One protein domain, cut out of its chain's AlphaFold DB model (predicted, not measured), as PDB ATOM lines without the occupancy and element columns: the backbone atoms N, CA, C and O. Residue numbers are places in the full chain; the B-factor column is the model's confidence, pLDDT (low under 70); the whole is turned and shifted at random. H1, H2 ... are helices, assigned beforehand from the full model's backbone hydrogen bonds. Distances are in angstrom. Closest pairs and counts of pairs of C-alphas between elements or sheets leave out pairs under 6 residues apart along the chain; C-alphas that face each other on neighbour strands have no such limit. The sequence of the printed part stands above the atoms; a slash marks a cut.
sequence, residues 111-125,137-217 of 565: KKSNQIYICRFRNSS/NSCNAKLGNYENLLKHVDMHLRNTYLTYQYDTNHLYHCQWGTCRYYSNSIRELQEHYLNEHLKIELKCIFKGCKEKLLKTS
ATOM      1  N   LYS A 111      -6.425 -17.604  15.683       55.78
ATOM      2  CA  LYS A 111      -5.696 -16.643  14.835       55.78
ATOM      3  C   LYS A 111      -4.648 -15.845  15.611       55.78
ATOM      4  O   LYS A 111      -3.758 -15.308  14.963       55.78
ATOM      5  N   LYS A 112      -4.728 -15.748  16.946       56.16
ATOM      6  CA  LYS A 112      -3.689 -15.150  17.806       56.16
ATOM      7  C   LYS A 112      -2.614 -16.167  18.205       56.16
ATOM      8  O   LYS A 112      -1.442 -15.830  18.099       56.16
ATOM      9  N   SER A 113      -2.977 -17.393  18.595       52.06
ATOM     10  CA  SER A 113      -2.005 -18.438  18.973       52.06
ATOM     11  C   SER A 113      -1.078 -18.837  17.824       52.06
ATOM     12  O   SER A 113       0.082 -19.164  18.048       52.06
ATOM     13  N   ASN A 114      -1.569 -18.773  16.584       54.72
ATOM     14  CA  ASN A 114      -0.832 -19.251  15.415       54.72
ATOM     15  C   ASN A 114       0.051 -18.159  14.763       54.72
ATOM     16  O   ASN A 114       0.609 -18.374  13.684       54.72
ATOM     17  N   GLN A 115       0.201 -16.983  15.390       66.75
ATOM     18  CA  GLN A 115       1.064 -15.903  14.894       66.75
ATOM     19  C   GLN A 115       2.520 -16.110  15.325       66.75
ATOM     20  O   GLN A 115       2.951 -15.683  16.393       66.75
ATOM     21  N   ILE A 116       3.304 -16.739  14.447       73.00
ATOM     22  CA  ILE A 116       4.756 -16.851  14.611       73.00
ATOM     23  C   ILE A 116       5.410 -15.516  14.239       73.00
ATOM     24  O   ILE A 116       5.542 -15.167  13.063       73.00
ATOM     25  N   TYR A 117       5.873 -14.787  15.248       80.94
ATOM     26  CA  TYR A 117       6.701 -13.598  15.085       80.94
ATOM     27  C   TYR A 117       8.154 -14.000  14.829       80.94
ATOM     28  O   TYR A 117       8.645 -14.966  15.407       80.94
ATOM     29  N   ILE A 118       8.857 -13.264  13.966       80.62
ATOM     30  CA  ILE A 118      10.248 -13.560  13.601       80.62
ATOM     31  C   ILE A 118      11.099 -12.319  13.867       80.62
ATOM     32  O   ILE A 118      10.913 -11.287  13.218       80.62
ATOM     33  N   CYS A 119      12.034 -12.417  14.814       87.62
ATOM     34  CA  CYS A 119      13.051 -11.386  15.017       87.62
ATOM     35  C   CYS A 119      13.940 -11.266  13.765       87.62
ATOM     36  O   CYS A 119      14.129 -12.248  13.051       87.62
ATOM     37  N   ARG A 120      14.465 -10.068  13.469       84.38
ATOM     38  CA  ARG A 120      15.381  -9.822  12.332       84.38
ATOM     39  C   ARG A 120      16.573  -8.936  12.710       84.38
ATOM     40  O   ARG A 120      17.095  -8.188  11.880       84.38
ATOM     41  N   PHE A 121      16.982  -8.998  13.975       86.38
ATOM     42  CA  PHE A 121      18.058  -8.183  14.538       86.38
ATOM     43  C   PHE A 121      19.435  -8.713  14.103       86.38
ATOM     44  O   PHE A 121      19.707  -9.902  14.245       86.38
ATOM     45  N   ARG A 122      20.307  -7.867  13.547       84.12
ATOM     46  CA  ARG A 122      21.640  -8.237  13.035       84.12
ATOM     47  C   ARG A 122      22.748  -7.779  13.976       84.12
ATOM     48  O   ARG A 122      23.179  -6.637  13.865       84.12
ATOM     49  N   ASN A 123      23.269  -8.673  14.816       73.31
ATOM     50  CA  ASN A 123      24.362  -8.330  15.729       73.31
ATOM     51  C   ASN A 123      25.579  -7.789  14.955       73.31
ATOM     52  O   ASN A 123      26.226  -8.527  14.208       73.31
ATOM     53  N   SER A 124      25.925  -6.516  15.169       64.69
ATOM     54  CA  SER A 124      27.075  -5.849  14.529       64.69
ATOM     55  C   SER A 124      28.448  -6.276  15.077       64.69
ATOM     56  O   SER A 124      29.476  -5.740  14.665       64.69
ATOM     57  N   SER A 125      28.497  -7.248  15.994       59.47
ATOM     58  CA  SER A 125      29.671  -7.638  16.784       59.47
ATOM     59  C   SER A 125      30.719  -8.460  16.005       59.47
ATOM     60  O   SER A 125      31.043  -9.586  16.387       59.47
ATOM     61  N   ASN A 137      25.589 -12.447  11.879       70.19
ATOM     62  CA  ASN A 137      24.592 -13.282  12.547       70.19
ATOM     63  C   ASN A 137      23.277 -12.514  12.777       70.19
ATOM     64  O   ASN A 137      23.127 -11.786  13.761       70.19
ATOM     65  N   SER A 138      22.306 -12.698  11.879       79.94
ATOM     66  CA  SER A 138      20.933 -12.258  12.099       79.94
ATOM     67  C   SER A 138      20.248 -13.203  13.077       79.94
ATOM     68  O   SER A 138      20.107 -14.403  12.832       79.94
ATOM     69  N   CYS A 139      19.788 -12.657  14.195       85.38
ATOM     70  CA  CYS A 139      18.832 -13.338  15.036       85.38
ATOM     71  C   CYS A 139      17.525 -13.498  14.251       85.38
ATOM     72  O   CYS A 139      16.853 -12.509  13.963       85.38
ATOM     73  N   ASN A 140      17.188 -14.746  13.918       85.38
ATOM     74  CA  ASN A 140      15.955 -15.140  13.229       85.38
ATOM     75  C   ASN A 140      15.003 -15.896  14.179       85.38
ATOM     76  O   ASN A 140      14.322 -16.837  13.770       85.38
ATOM     77  N   ALA A 141      15.008 -15.536  15.470       84.56
ATOM     78  CA  ALA A 141      14.228 -16.215  16.502       84.56
ATOM     79  C   ALA A 141      12.725 -16.186  16.181       84.56
ATOM     80  O   ALA A 141      12.145 -15.113  15.994       84.56
ATOM     81  N   LYS A 142      12.111 -17.375  16.133       85.44
ATOM     82  CA  LYS A 142      10.665 -17.577  15.981       85.44
ATOM     83  C   LYS A 142      10.012 -17.582  17.363       85.44
ATOM     84  O   LYS A 142      10.434 -18.341  18.229       85.44
ATOM     85  N   LEU A 143       9.007 -16.735  17.571       83.81
ATOM     86  CA  LEU A 143       8.393 -16.464  18.873       83.81
ATOM     87  C   LEU A 143       6.864 -16.474  18.729       83.81
ATOM     88  O   LEU A 143       6.319 -15.750  17.902       83.81
ATOM     89  N   GLY A 144       6.163 -17.280  19.530       74.19
ATOM     90  CA  GLY A 144       4.701 -17.459  19.435       74.19
ATOM     91  C   GLY A 144       3.845 -16.352  20.070       74.19
ATOM     92  O   GLY A 144       2.633 -16.492  20.148       74.19
ATOM     93  N   ASN A 145       4.453 -15.272  20.571       84.19
ATOM     94  CA  ASN A 145       3.745 -14.135  21.165       84.19
ATOM     95  C   ASN A 145       4.497 -12.831  20.847       84.19
ATOM     96  O   ASN A 145       5.725 -12.769  20.965       84.19
ATOM     97  N   TYR A 146       3.754 -11.781  20.494       81.06
ATOM     98  CA  TYR A 146       4.267 -10.431  20.276       81.06
ATOM     99  C   TYR A 146       4.967  -9.856  21.518       81.06
ATOM    100  O   TYR A 146       6.013  -9.231  21.388       81.06
ATOM    101  N   GLU A 147       4.477 -10.126  22.732       83.06
ATOM    102  CA  GLU A 147       5.163  -9.694  23.961       83.06
ATOM    103  C   GLU A 147       6.554 -10.319  24.105       83.06
ATOM    104  O   GLU A 147       7.489  -9.673  24.577       83.06
ATOM    105  N   ASN A 148       6.708 -11.573  23.668       84.75
ATOM    106  CA  ASN A 148       7.999 -12.249  23.675       84.75
ATOM    107  C   ASN A 148       8.911 -11.681  22.578       84.75
ATOM    108  O   ASN A 148      10.109 -11.556  22.815       84.75
ATOM    109  N   LEU A 149       8.363 -11.253  21.429       87.00
ATOM    110  CA  LEU A 149       9.119 -10.474  20.439       87.00
ATOM    111  C   LEU A 149       9.620  -9.151  21.034       87.00
ATOM    112  O   LEU A 149      10.803  -8.857  20.888       87.00
ATOM    113  N   LEU A 150       8.769  -8.387  21.729       86.44
ATOM    114  CA  LEU A 150       9.166  -7.122  22.365       86.44
ATOM    115  C   LEU A 150      10.298  -7.332  23.380       86.44
ATOM    116  O   LEU A 150      11.363  -6.739  23.227       86.44
ATOM    117  N   LYS A 151      10.123  -8.252  24.341       90.25
ATOM    118  CA  LYS A 151      11.154  -8.602  25.342       90.25
ATOM    119  C   LYS A 151      12.469  -9.048  24.688       90.25
ATOM    120  O   LYS A 151      13.552  -8.693  25.151       90.25
ATOM    121  N   HIS A 152      12.387  -9.800  23.591       89.81
ATOM    122  CA  HIS A 152      13.553 -10.277  22.852       89.81
ATOM    123  C   HIS A 152      14.253  -9.164  22.049       89.81
ATOM    124  O   HIS A 152      15.476  -9.172  21.937       89.81
ATOM    125  N   VAL A 153      13.519  -8.175  21.527       87.88
ATOM    126  CA  VAL A 153      14.117  -6.978  20.906       87.88
ATOM    127  C   VAL A 153      14.746  -6.066  21.963       87.88
ATOM    128  O   VAL A 153      15.868  -5.611  21.758       87.88
ATOM    129  N   ASP A 154      14.109  -5.875  23.121       87.50
ATOM    130  CA  ASP A 154      14.689  -5.123  24.243       87.50
ATOM    131  C   ASP A 154      16.013  -5.730  24.731       87.50
ATOM    132  O   ASP A 154      16.958  -4.996  25.014       87.50
ATOM    133  N   MET A 155      16.122  -7.063  24.781       91.69
ATOM    134  CA  MET A 155      17.381  -7.762  25.066       91.69
ATOM    135  C   MET A 155      18.485  -7.367  24.068       91.69
ATOM    136  O   MET A 155      19.584  -6.988  24.478       91.69
ATOM    137  N   HIS A 156      18.197  -7.395  22.762       89.81
ATOM    138  CA  HIS A 156      19.160  -6.983  21.731       89.81
ATOM    139  C   HIS A 156      19.530  -5.497  21.827       89.81
ATOM    140  O   HIS A 156      20.702  -5.145  21.677       89.81
ATOM    141  N   LEU A 157      18.570  -4.621  22.137       86.38
ATOM    142  CA  LEU A 157      18.811  -3.185  22.320       86.38
ATOM    143  C   LEU A 157      19.672  -2.891  23.561       86.38
ATOM    144  O   LEU A 157      20.574  -2.057  23.484       86.38
ATOM    145  N   ARG A 158      19.484  -3.621  24.670       86.50
ATOM    146  CA  ARG A 158      20.361  -3.546  25.858       86.50
ATOM    147  C   ARG A 158      21.788  -4.002  25.542       86.50
ATOM    148  O   ARG A 158      22.736  -3.299  25.880       86.50
ATOM    149  N   ASN A 159      21.945  -5.125  24.839       85.81
ATOM    150  CA  ASN A 159      23.259  -5.629  24.413       85.81
ATOM    151  C   ASN A 159      23.971  -4.645  23.465       85.81
ATOM    152  O   ASN A 159      25.175  -4.410  23.578       85.81
ATOM    153  N   THR A 160      23.208  -4.013  22.569       82.88
ATOM    154  CA  THR A 160      23.686  -2.947  21.678       82.88
ATOM    155  C   THR A 160      24.166  -1.735  22.476       82.88
ATOM    156  O   THR A 160      25.289  -1.280  22.276       82.88
ATOM    157  N   TYR A 161      23.370  -1.252  23.435       83.19
ATOM    158  CA  TYR A 161      23.740  -0.134  24.307       83.19
ATOM    159  C   TYR A 161      25.034  -0.399  25.098       83.19
ATOM    160  O   TYR A 161      25.931   0.441  25.097       83.19
ATOM    161  N   LEU A 162      25.179  -1.590  25.693       82.56
ATOM    162  CA  LEU A 162      26.401  -1.993  26.408       82.56
ATOM    163  C   LEU A 162      27.647  -2.046  25.503       82.56
ATOM    164  O   LEU A 162      28.758  -1.836  25.985       82.56
ATOM    165  N   THR A 163      27.466  -2.305  24.204       79.75
ATOM    166  CA  THR A 163      28.555  -2.311  23.214       79.75
ATOM    167  C   THR A 163      28.991  -0.882  22.867       79.75
ATOM    168  O   THR A 163      30.173  -0.561  22.950       79.75
ATOM    169  N   TYR A 164      28.038   0.001  22.544       76.38
ATOM    170  CA  TYR A 164      28.322   1.379  22.112       76.38
ATOM    171  C   TYR A 164      28.680   2.353  23.250       76.38
ATOM    172  O   TYR A 164      29.141   3.458  22.973       76.38
ATOM    173  N   GLN A 165      28.545   1.962  24.524       74.12
ATOM    174  CA  GLN A 165      28.919   2.807  25.671       74.12
ATOM    175  C   GLN A 165      30.417   3.197  25.698       74.12
ATOM    176  O   GLN A 165      30.791   4.139  26.398       74.12
ATOM    177  N   TYR A 166      31.270   2.494  24.944       70.94
ATOM    178  CA  TYR A 166      32.716   2.743  24.868       70.94
ATOM    179  C   TYR A 166      33.170   3.475  23.594       70.94
ATOM    180  O   TYR A 166      34.309   3.939  23.555       70.94
ATOM    181  N   ASP A 167      32.309   3.616  22.580       70.94
ATOM    182  CA  ASP A 167      32.614   4.391  21.372       70.94
ATOM    183  C   ASP A 167      32.359   5.881  21.622       70.94
ATOM    184  O   ASP A 167      31.264   6.273  22.019       70.94
ATOM    185  N   THR A 168      33.344   6.739  21.339       68.00
ATOM    186  CA  THR A 168      33.226   8.202  21.526       68.00
ATOM    187  C   THR A 168      32.242   8.864  20.560       68.00
ATOM    188  O   THR A 168      31.791   9.981  20.802       68.00
ATOM    189  N   ASN A 169      31.902   8.178  19.467       71.38
ATOM    190  CA  ASN A 169      30.934   8.622  18.476       71.38
ATOM    191  C   ASN A 169      29.614   7.879  18.730       71.38
ATOM    192  O   ASN A 169      29.388   6.819  18.153       71.38
ATOM    193  N   HIS A 170      28.756   8.418  19.603       71.88
ATOM    194  CA  HIS A 170      27.505   7.791  20.070       71.88
ATOM    195  C   HIS A 170      26.372   7.724  19.010       71.88
ATOM    196  O   HIS A 170      25.219   8.049  19.291       71.88
ATOM    197  N   LEU A 171      26.692   7.308  17.782       84.06
ATOM    198  CA  LEU A 171      25.753   7.086  16.682       84.06
ATOM    199  C   LEU A 171      25.271   5.631  16.685       84.06
ATOM    200  O   LEU A 171      25.943   4.726  16.187       84.06
ATOM    201  N   TYR A 172      24.076   5.406  17.224       86.19
ATOM    202  CA  TYR A 172      23.441   4.092  17.250       86.19
ATOM    203  C   TYR A 172      22.799   3.788  15.892       86.19
ATOM    204  O   TYR A 172      21.964   4.552  15.415       86.19
ATOM    205  N   HIS A 173      23.146   2.655  15.276       88.88
ATOM    206  CA  HIS A 173      22.554   2.208  14.008       88.88
ATOM    207  C   HIS A 173      21.407   1.206  14.218       88.88
ATOM    208  O   HIS A 173      21.500   0.297  15.049       88.88
ATOM    209  N   CYS A 174      20.348   1.302  13.411       90.00
ATOM    210  CA  CYS A 174      19.254   0.335  13.404       90.00
ATOM    211  C   CYS A 174      19.672  -0.994  12.748       90.00
ATOM    212  O   CYS A 174      19.725  -1.146  11.530       90.00
ATOM    213  N   GLN A 175      19.934  -1.995  13.583       87.56
ATOM    214  CA  GLN A 175      20.342  -3.352  13.204       87.56
ATOM    215  C   GLN A 175      19.192  -4.244  12.679       87.56
ATOM    216  O   GLN A 175      19.385  -5.445  12.487       87.56
ATOM    217  N   TRP A 176      17.994  -3.710  12.417       85.81
ATOM    218  CA  TRP A 176      16.862  -4.500  11.918       85.81
ATOM    219  C   TRP A 176      16.920  -4.711  10.400       85.81
ATOM    220  O   TRP A 176      16.669  -3.797   9.611       85.81
ATOM    221  N   GLY A 177      17.217  -5.939   9.969       81.56
ATOM    222  CA  GLY A 177      17.225  -6.313   8.552       81.56
ATOM    223  C   GLY A 177      18.103  -5.396   7.690       81.56
ATOM    224  O   GLY A 177      19.327  -5.432   7.785       81.56
ATOM    225  N   THR A 178      17.483  -4.605   6.815       80.56
ATOM    226  CA  THR A 178      18.154  -3.660   5.902       80.56
ATOM    227  C   THR A 178      17.859  -2.192   6.223       80.56
ATOM    228  O   THR A 178      18.016  -1.340   5.346       80.56
ATOM    229  N   CYS A 179      17.415  -1.879   7.445       86.94
ATOM    230  CA  CYS A 179      17.256  -0.492   7.871       86.94
ATOM    231  C   CYS A 179      18.603   0.258   7.832       86.94
ATOM    232  O   CYS A 179      19.669  -0.344   7.958       86.94
ATOM    233  N   ARG A 180      18.533   1.575   7.609       87.88
ATOM    234  CA  ARG A 180      19.675   2.509   7.574       87.88
ATOM    235  C   ARG A 180      19.457   3.719   8.492       87.88
ATOM    236  O   ARG A 180      20.005   4.788   8.245       87.88
ATOM    237  N   TYR A 181      18.584   3.582   9.487       91.19
ATOM    238  CA  TYR A 181      18.331   4.640  10.460       91.19
ATOM    239  C   TYR A 181      19.483   4.723  11.466       91.19
ATOM    240  O   TYR A 181      19.996   3.694  11.914       91.19
ATOM    241  N   TYR A 182      19.859   5.946  11.827       90.56
ATOM    242  CA  TYR A 182      20.849   6.253  12.855       90.56
ATOM    243  C   TYR A 182      20.239   7.251  13.842       90.56
ATOM    244  O   TYR A 182      19.510   8.151  13.421       90.56
ATOM    245  N   SER A 183      20.566   7.127  15.125       90.06
ATOM    246  CA  SER A 183      20.179   8.087  16.162       90.06
ATOM    247  C   SER A 183      21.330   8.405  17.111       90.06
ATOM    248  O   SER A 183      22.257   7.610  17.279       90.06
ATOM    249  N   ASN A 184      21.254   9.567  17.761       87.44
ATOM    250  CA  ASN A 184      22.236   9.996  18.761       87.44
ATOM    251  C   ASN A 184      21.883   9.480  20.169       87.44
ATOM    252  O   ASN A 184      22.723   9.479  21.067       87.44
ATOM    253  N   SER A 185      20.643   9.024  20.376       88.38
ATOM    254  CA  SER A 185      20.199   8.383  21.610       88.38
ATOM    255  C   SER A 185      19.616   6.986  21.382       88.38
ATOM    256  O   SER A 185      18.994   6.685  20.358       88.38
ATOM    257  N   ILE A 186      19.751   6.140  22.405       86.19
ATOM    258  CA  ILE A 186      19.109   4.820  22.476       86.19
ATOM    259  C   ILE A 186      17.574   4.915  22.538       86.19
ATOM    260  O   ILE A 186      16.884   3.986  22.127       86.19
ATOM    261  N   ARG A 187      17.033   6.052  23.002       88.06
ATOM    262  CA  ARG A 187      15.590   6.293  23.110       88.06
ATOM    263  C   ARG A 187      14.951   6.550  21.746       88.06
ATOM    264  O   ARG A 187      13.957   5.913  21.426       88.06
ATOM    265  N   GLU A 188      15.542   7.421  20.930       90.56
ATOM    266  CA  GLU A 188      15.131   7.606  19.528       90.56
ATOM    267  C   GLU A 188      15.208   6.280  18.760       90.56
ATOM    268  O   GLU A 188      14.321   5.970  17.968       90.56
ATOM    269  N   LEU A 189      16.225   5.452  19.045       88.94
ATOM    270  CA  LEU A 189      16.335   4.115  18.469       88.94
ATOM    271  C   LEU A 189      15.163   3.219  18.903       88.94
ATOM    272  O   LEU A 189      14.501   2.638  18.050       88.94
ATOM    273  N   GLN A 190      14.865   3.130  20.203       87.69
ATOM    274  CA  GLN A 190      13.712   2.380  20.724       87.69
ATOM    275  C   GLN A 190      12.392   2.851  20.098       87.69
ATOM    276  O   GLN A 190      11.610   2.031  19.619       87.69
ATOM    277  N   GLU A 191      12.164   4.164  20.041       88.44
ATOM    278  CA  GLU A 191      10.972   4.757  19.433       88.44
ATOM    279  C   GLU A 191      10.913   4.486  17.913       88.44
ATOM    280  O   GLU A 191       9.829   4.220  17.391       88.44
ATOM    281  N   HIS A 192      12.047   4.429  17.206       91.50
ATOM    282  CA  HIS A 192      12.124   3.998  15.805       91.50
ATOM    283  C   HIS A 192      11.788   2.506  15.619       91.50
ATOM    284  O   HIS A 192      10.932   2.184  14.797       91.50
ATOM    285  N   TYR A 193      12.384   1.590  16.395       86.12
ATOM    286  CA  TYR A 193      12.042   0.158  16.335       86.12
ATOM    287  C   TYR A 193      10.549  -0.068  16.613       86.12
ATOM    288  O   TYR A 193       9.881  -0.812  15.889       86.12
ATOM    289  N   LEU A 194      10.010   0.608  17.632       84.50
ATOM    290  CA  LEU A 194       8.599   0.520  17.998       84.50
ATOM    291  C   LEU A 194       7.669   1.063  16.907       84.50
ATOM    292  O   LEU A 194       6.620   0.464  16.695       84.50
ATOM    293  N   ASN A 195       8.033   2.143  16.201       86.00
ATOM    294  CA  ASN A 195       7.167   2.762  15.188       86.00
ATOM    295  C   ASN A 195       7.323   2.198  13.763       86.00
ATOM    296  O   ASN A 195       6.314   2.011  13.090       86.00
ATOM    297  N   GLU A 196       8.541   1.904  13.307       85.44
ATOM    298  CA  GLU A 196       8.824   1.550  11.902       85.44
ATOM    299  C   GLU A 196       8.983   0.040  11.663       85.44
ATOM    300  O   GLU A 196       8.981  -0.419  10.518       85.44
ATOM    301  N   HIS A 197       9.177  -0.758  12.719       85.06
ATOM    302  CA  HIS A 197       9.499  -2.189  12.596       85.06
ATOM    303  C   HIS A 197       8.556  -3.107  13.375       85.06
ATOM    304  O   HIS A 197       8.295  -4.226  12.929       85.06
ATOM    305  N   LEU A 198       8.031  -2.638  14.508       81.38
ATOM    306  CA  LEU A 198       7.133  -3.400  15.380       81.38
ATOM    307  C   LEU A 198       5.671  -2.929  15.286       81.38
ATOM    308  O   LEU A 198       4.765  -3.727  15.514       81.38
ATOM    309  N   LYS A 199       5.408  -1.676  14.882       78.00
ATOM    310  CA  LYS A 199       4.044  -1.151  14.712       78.00
ATOM    311  C   LYS A 199       3.337  -1.813  13.531       78.00
ATOM    312  O   LYS A 199       3.568  -1.491  12.367       78.00
ATOM    313  N   ILE A 200       2.414  -2.722  13.831       55.88
ATOM    314  CA  ILE A 200       1.582  -3.401  12.829       55.88
ATOM    315  C   ILE A 200       0.413  -2.485  12.415       55.88
ATOM    316  O   ILE A 200      -0.754  -2.791  12.637       55.88
ATOM    317  N   GLU A 201       0.733  -1.334  11.820       46.50
ATOM    318  CA  GLU A 201      -0.237  -0.379  11.269       46.50
ATOM    319  C   GLU A 201      -0.132  -0.323   9.739       46.50
ATOM    320  O   GLU A 201       0.384   0.637   9.161       46.50
ATOM    321  N   LEU A 202      -0.663  -1.348   9.059       46.56
ATOM    322  CA  LEU A 202      -0.948  -1.219   7.631       46.56
ATOM    323  C   LEU A 202      -2.088  -0.208   7.456       46.56
ATOM    324  O   LEU A 202      -3.246  -0.475   7.775       46.56
ATOM    325  N   LYS A 203      -1.746   0.976   6.949       43.75
ATOM    326  CA  LYS A 203      -2.723   1.977   6.510       43.75
ATOM    327  C   LYS A 203      -3.449   1.444   5.273       43.75
ATOM    328  O   LYS A 203      -2.816   0.851   4.399       43.75
ATOM    329  N   CYS A 204      -4.762   1.650   5.203       40.88
ATOM    330  CA  CYS A 204      -5.545   1.281   4.029       40.88
ATOM    331  C   CYS A 204      -5.010   1.972   2.757       40.88
ATOM    332  O   CYS A 204      -4.595   3.130   2.791       40.88
ATOM    333  N   ILE A 205      -5.011   1.251   1.630       41.09
ATOM    334  CA  ILE A 205      -4.410   1.701   0.359       41.09
ATOM    335  C   ILE A 205      -5.234   2.842  -0.278       41.09
ATOM    336  O   ILE A 205      -4.704   3.663  -1.027       41.09
ATOM    337  N   PHE A 206      -6.530   2.937   0.041       46.06
ATOM    338  CA  PHE A 206      -7.404   3.994  -0.465       46.06
ATOM    339  C   PHE A 206      -7.065   5.358   0.151       46.06
ATOM    340  O   PHE A 206      -7.191   5.570   1.358       46.06
ATOM    341  N   LYS A 207      -6.675   6.311  -0.704       35.81
ATOM    342  CA  LYS A 207      -6.257   7.669  -0.327       35.81
ATOM    343  C   LYS A 207      -7.384   8.411   0.410       35.81
ATOM    344  O   LYS A 207      -8.330   8.880  -0.210       35.81
ATOM    345  N   GLY A 208      -7.264   8.513   1.735       42.22
ATOM    346  CA  GLY A 208      -8.253   9.131   2.631       42.22
ATOM    347  C   GLY A 208      -8.915   8.162   3.620       42.22
ATOM    348  O   GLY A 208      -9.467   8.607   4.623       42.22
ATOM    349  N   CYS A 209      -8.814   6.846   3.403       46.03
ATOM    350  CA  CYS A 209      -9.304   5.848   4.351       46.03
ATOM    351  C   CYS A 209      -8.379   5.768   5.581       46.03
ATOM    352  O   CYS A 209      -7.168   5.591   5.452       46.03
ATOM    353  N   LYS A 210      -8.956   5.904   6.782       50.22
ATOM    354  CA  LYS A 210      -8.236   5.848   8.070       50.22
ATOM    355  C   LYS A 210      -8.330   4.485   8.772       50.22
ATOM    356  O   LYS A 210      -7.784   4.341   9.865       50.22
ATOM    357  N   GLU A 211      -9.019   3.504   8.187       47.53
ATOM    358  CA  GLU A 211      -9.123   2.162   8.771       47.53
ATOM    359  C   GLU A 211      -7.745   1.476   8.812       47.53
ATOM    360  O   GLU A 211      -6.945   1.570   7.874       47.53
ATOM    361  N   LYS A 212      -7.460   0.812   9.938       44.78
ATOM    362  CA  LYS A 212      -6.202   0.097  10.181       44.78
ATOM    363  C   LYS A 212      -6.369  -1.358   9.758       44.78
ATOM    364  O   LYS A 212      -7.145  -2.087  10.372       44.78
ATOM    365  N   LEU A 213      -5.619  -1.793   8.751       43.31
ATOM    366  CA  LEU A 213      -5.614  -3.188   8.322       43.31
ATOM    367  C   LEU A 213      -4.753  -4.016   9.285       43.31
ATOM    368  O   LEU A 213      -3.544  -3.805   9.404       43.31
ATOM    369  N   LEU A 214      -5.367  -4.985   9.966       40.72
ATOM    370  CA  LEU A 214      -4.629  -5.984  10.739       40.72
ATOM    371  C   LEU A 214      -3.889  -6.915   9.777       40.72
ATOM    372  O   LEU A 214      -4.492  -7.556   8.919       40.72
ATOM    373  N   LYS A 215      -2.562  -6.989   9.914       44.22
ATOM    374  CA  LYS A 215      -1.714  -7.737   8.986       44.22
ATOM    375  C   LYS A 215      -1.769  -9.243   9.252       44.22
ATOM    376  O   LYS A 215      -0.967  -9.773  10.018       44.22
ATOM    377  N   THR A 216      -2.641  -9.946   8.538       39.56
ATOM    378  CA  THR A 216      -2.570 -11.404   8.372       39.56
ATOM    379  C   THR A 216      -1.297 -11.795   7.611       39.56
ATOM    380  O   THR A 216      -1.245 -11.814   6.385       39.56
ATOM    381  N   SER A 217      -0.232 -12.068   8.373       39.94
ATOM    382  CA  SER A 217       0.890 -12.954   8.011       39.94
ATOM    383  C   SER A 217       1.470 -12.817   6.590       39.94
ATOM    384  O   SER A 217       1.645 -13.813   5.892       39.94
TER     385      SER A 217
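Overview. This is residues 111 to 125 and 137 to 217 of the 565 residues of an uncharacterized protein of Kwoniella pini CBS 10737 (UniProt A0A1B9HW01). With little regular structure, the model is two helices, H1 and H2, running opposite ways on a slant among loops; before H1 a loop pairs back on itself, and after H2 residues 198 to 217 run out and fold back. The printed 96 residues hold 31 in named helices, H1 then H2, and no named strand: all helix. It is only just loose, close to compact, with radius of gyration of the C-alphas 15.3 A and spans of 46 by 32 by 19 A.

Arrangement. Residues 117 to 118 pair antiparallel with 142 to 143. H1, residues 146 to 164, and H2, residues 186 to 197, are close but not clearly touching; their closest C-alphas, of Tyr 161 and Ile 186, are 7.0 A apart. Their tilt is 37 degrees, only just steep, opposite ways. In both, every O i to N i+4 pair is within hydrogen-bond range.

Along the chain. H1 begins at C-alpha 146 (4.267, -10.431, 20.276) and measures 26.9 A. H2, 15.5 A, ends at C-alpha 197 (9.499, -2.189, 12.596).

Size, cuts and confidence. Residues 126 to 136 are cut out, leaving 8.7 A between C-alphas 125 and 137. The H1 to H2 link is long. Residues 111 to 115, 124 to 125, 168 and 200 to 217 have pLDDT under 70.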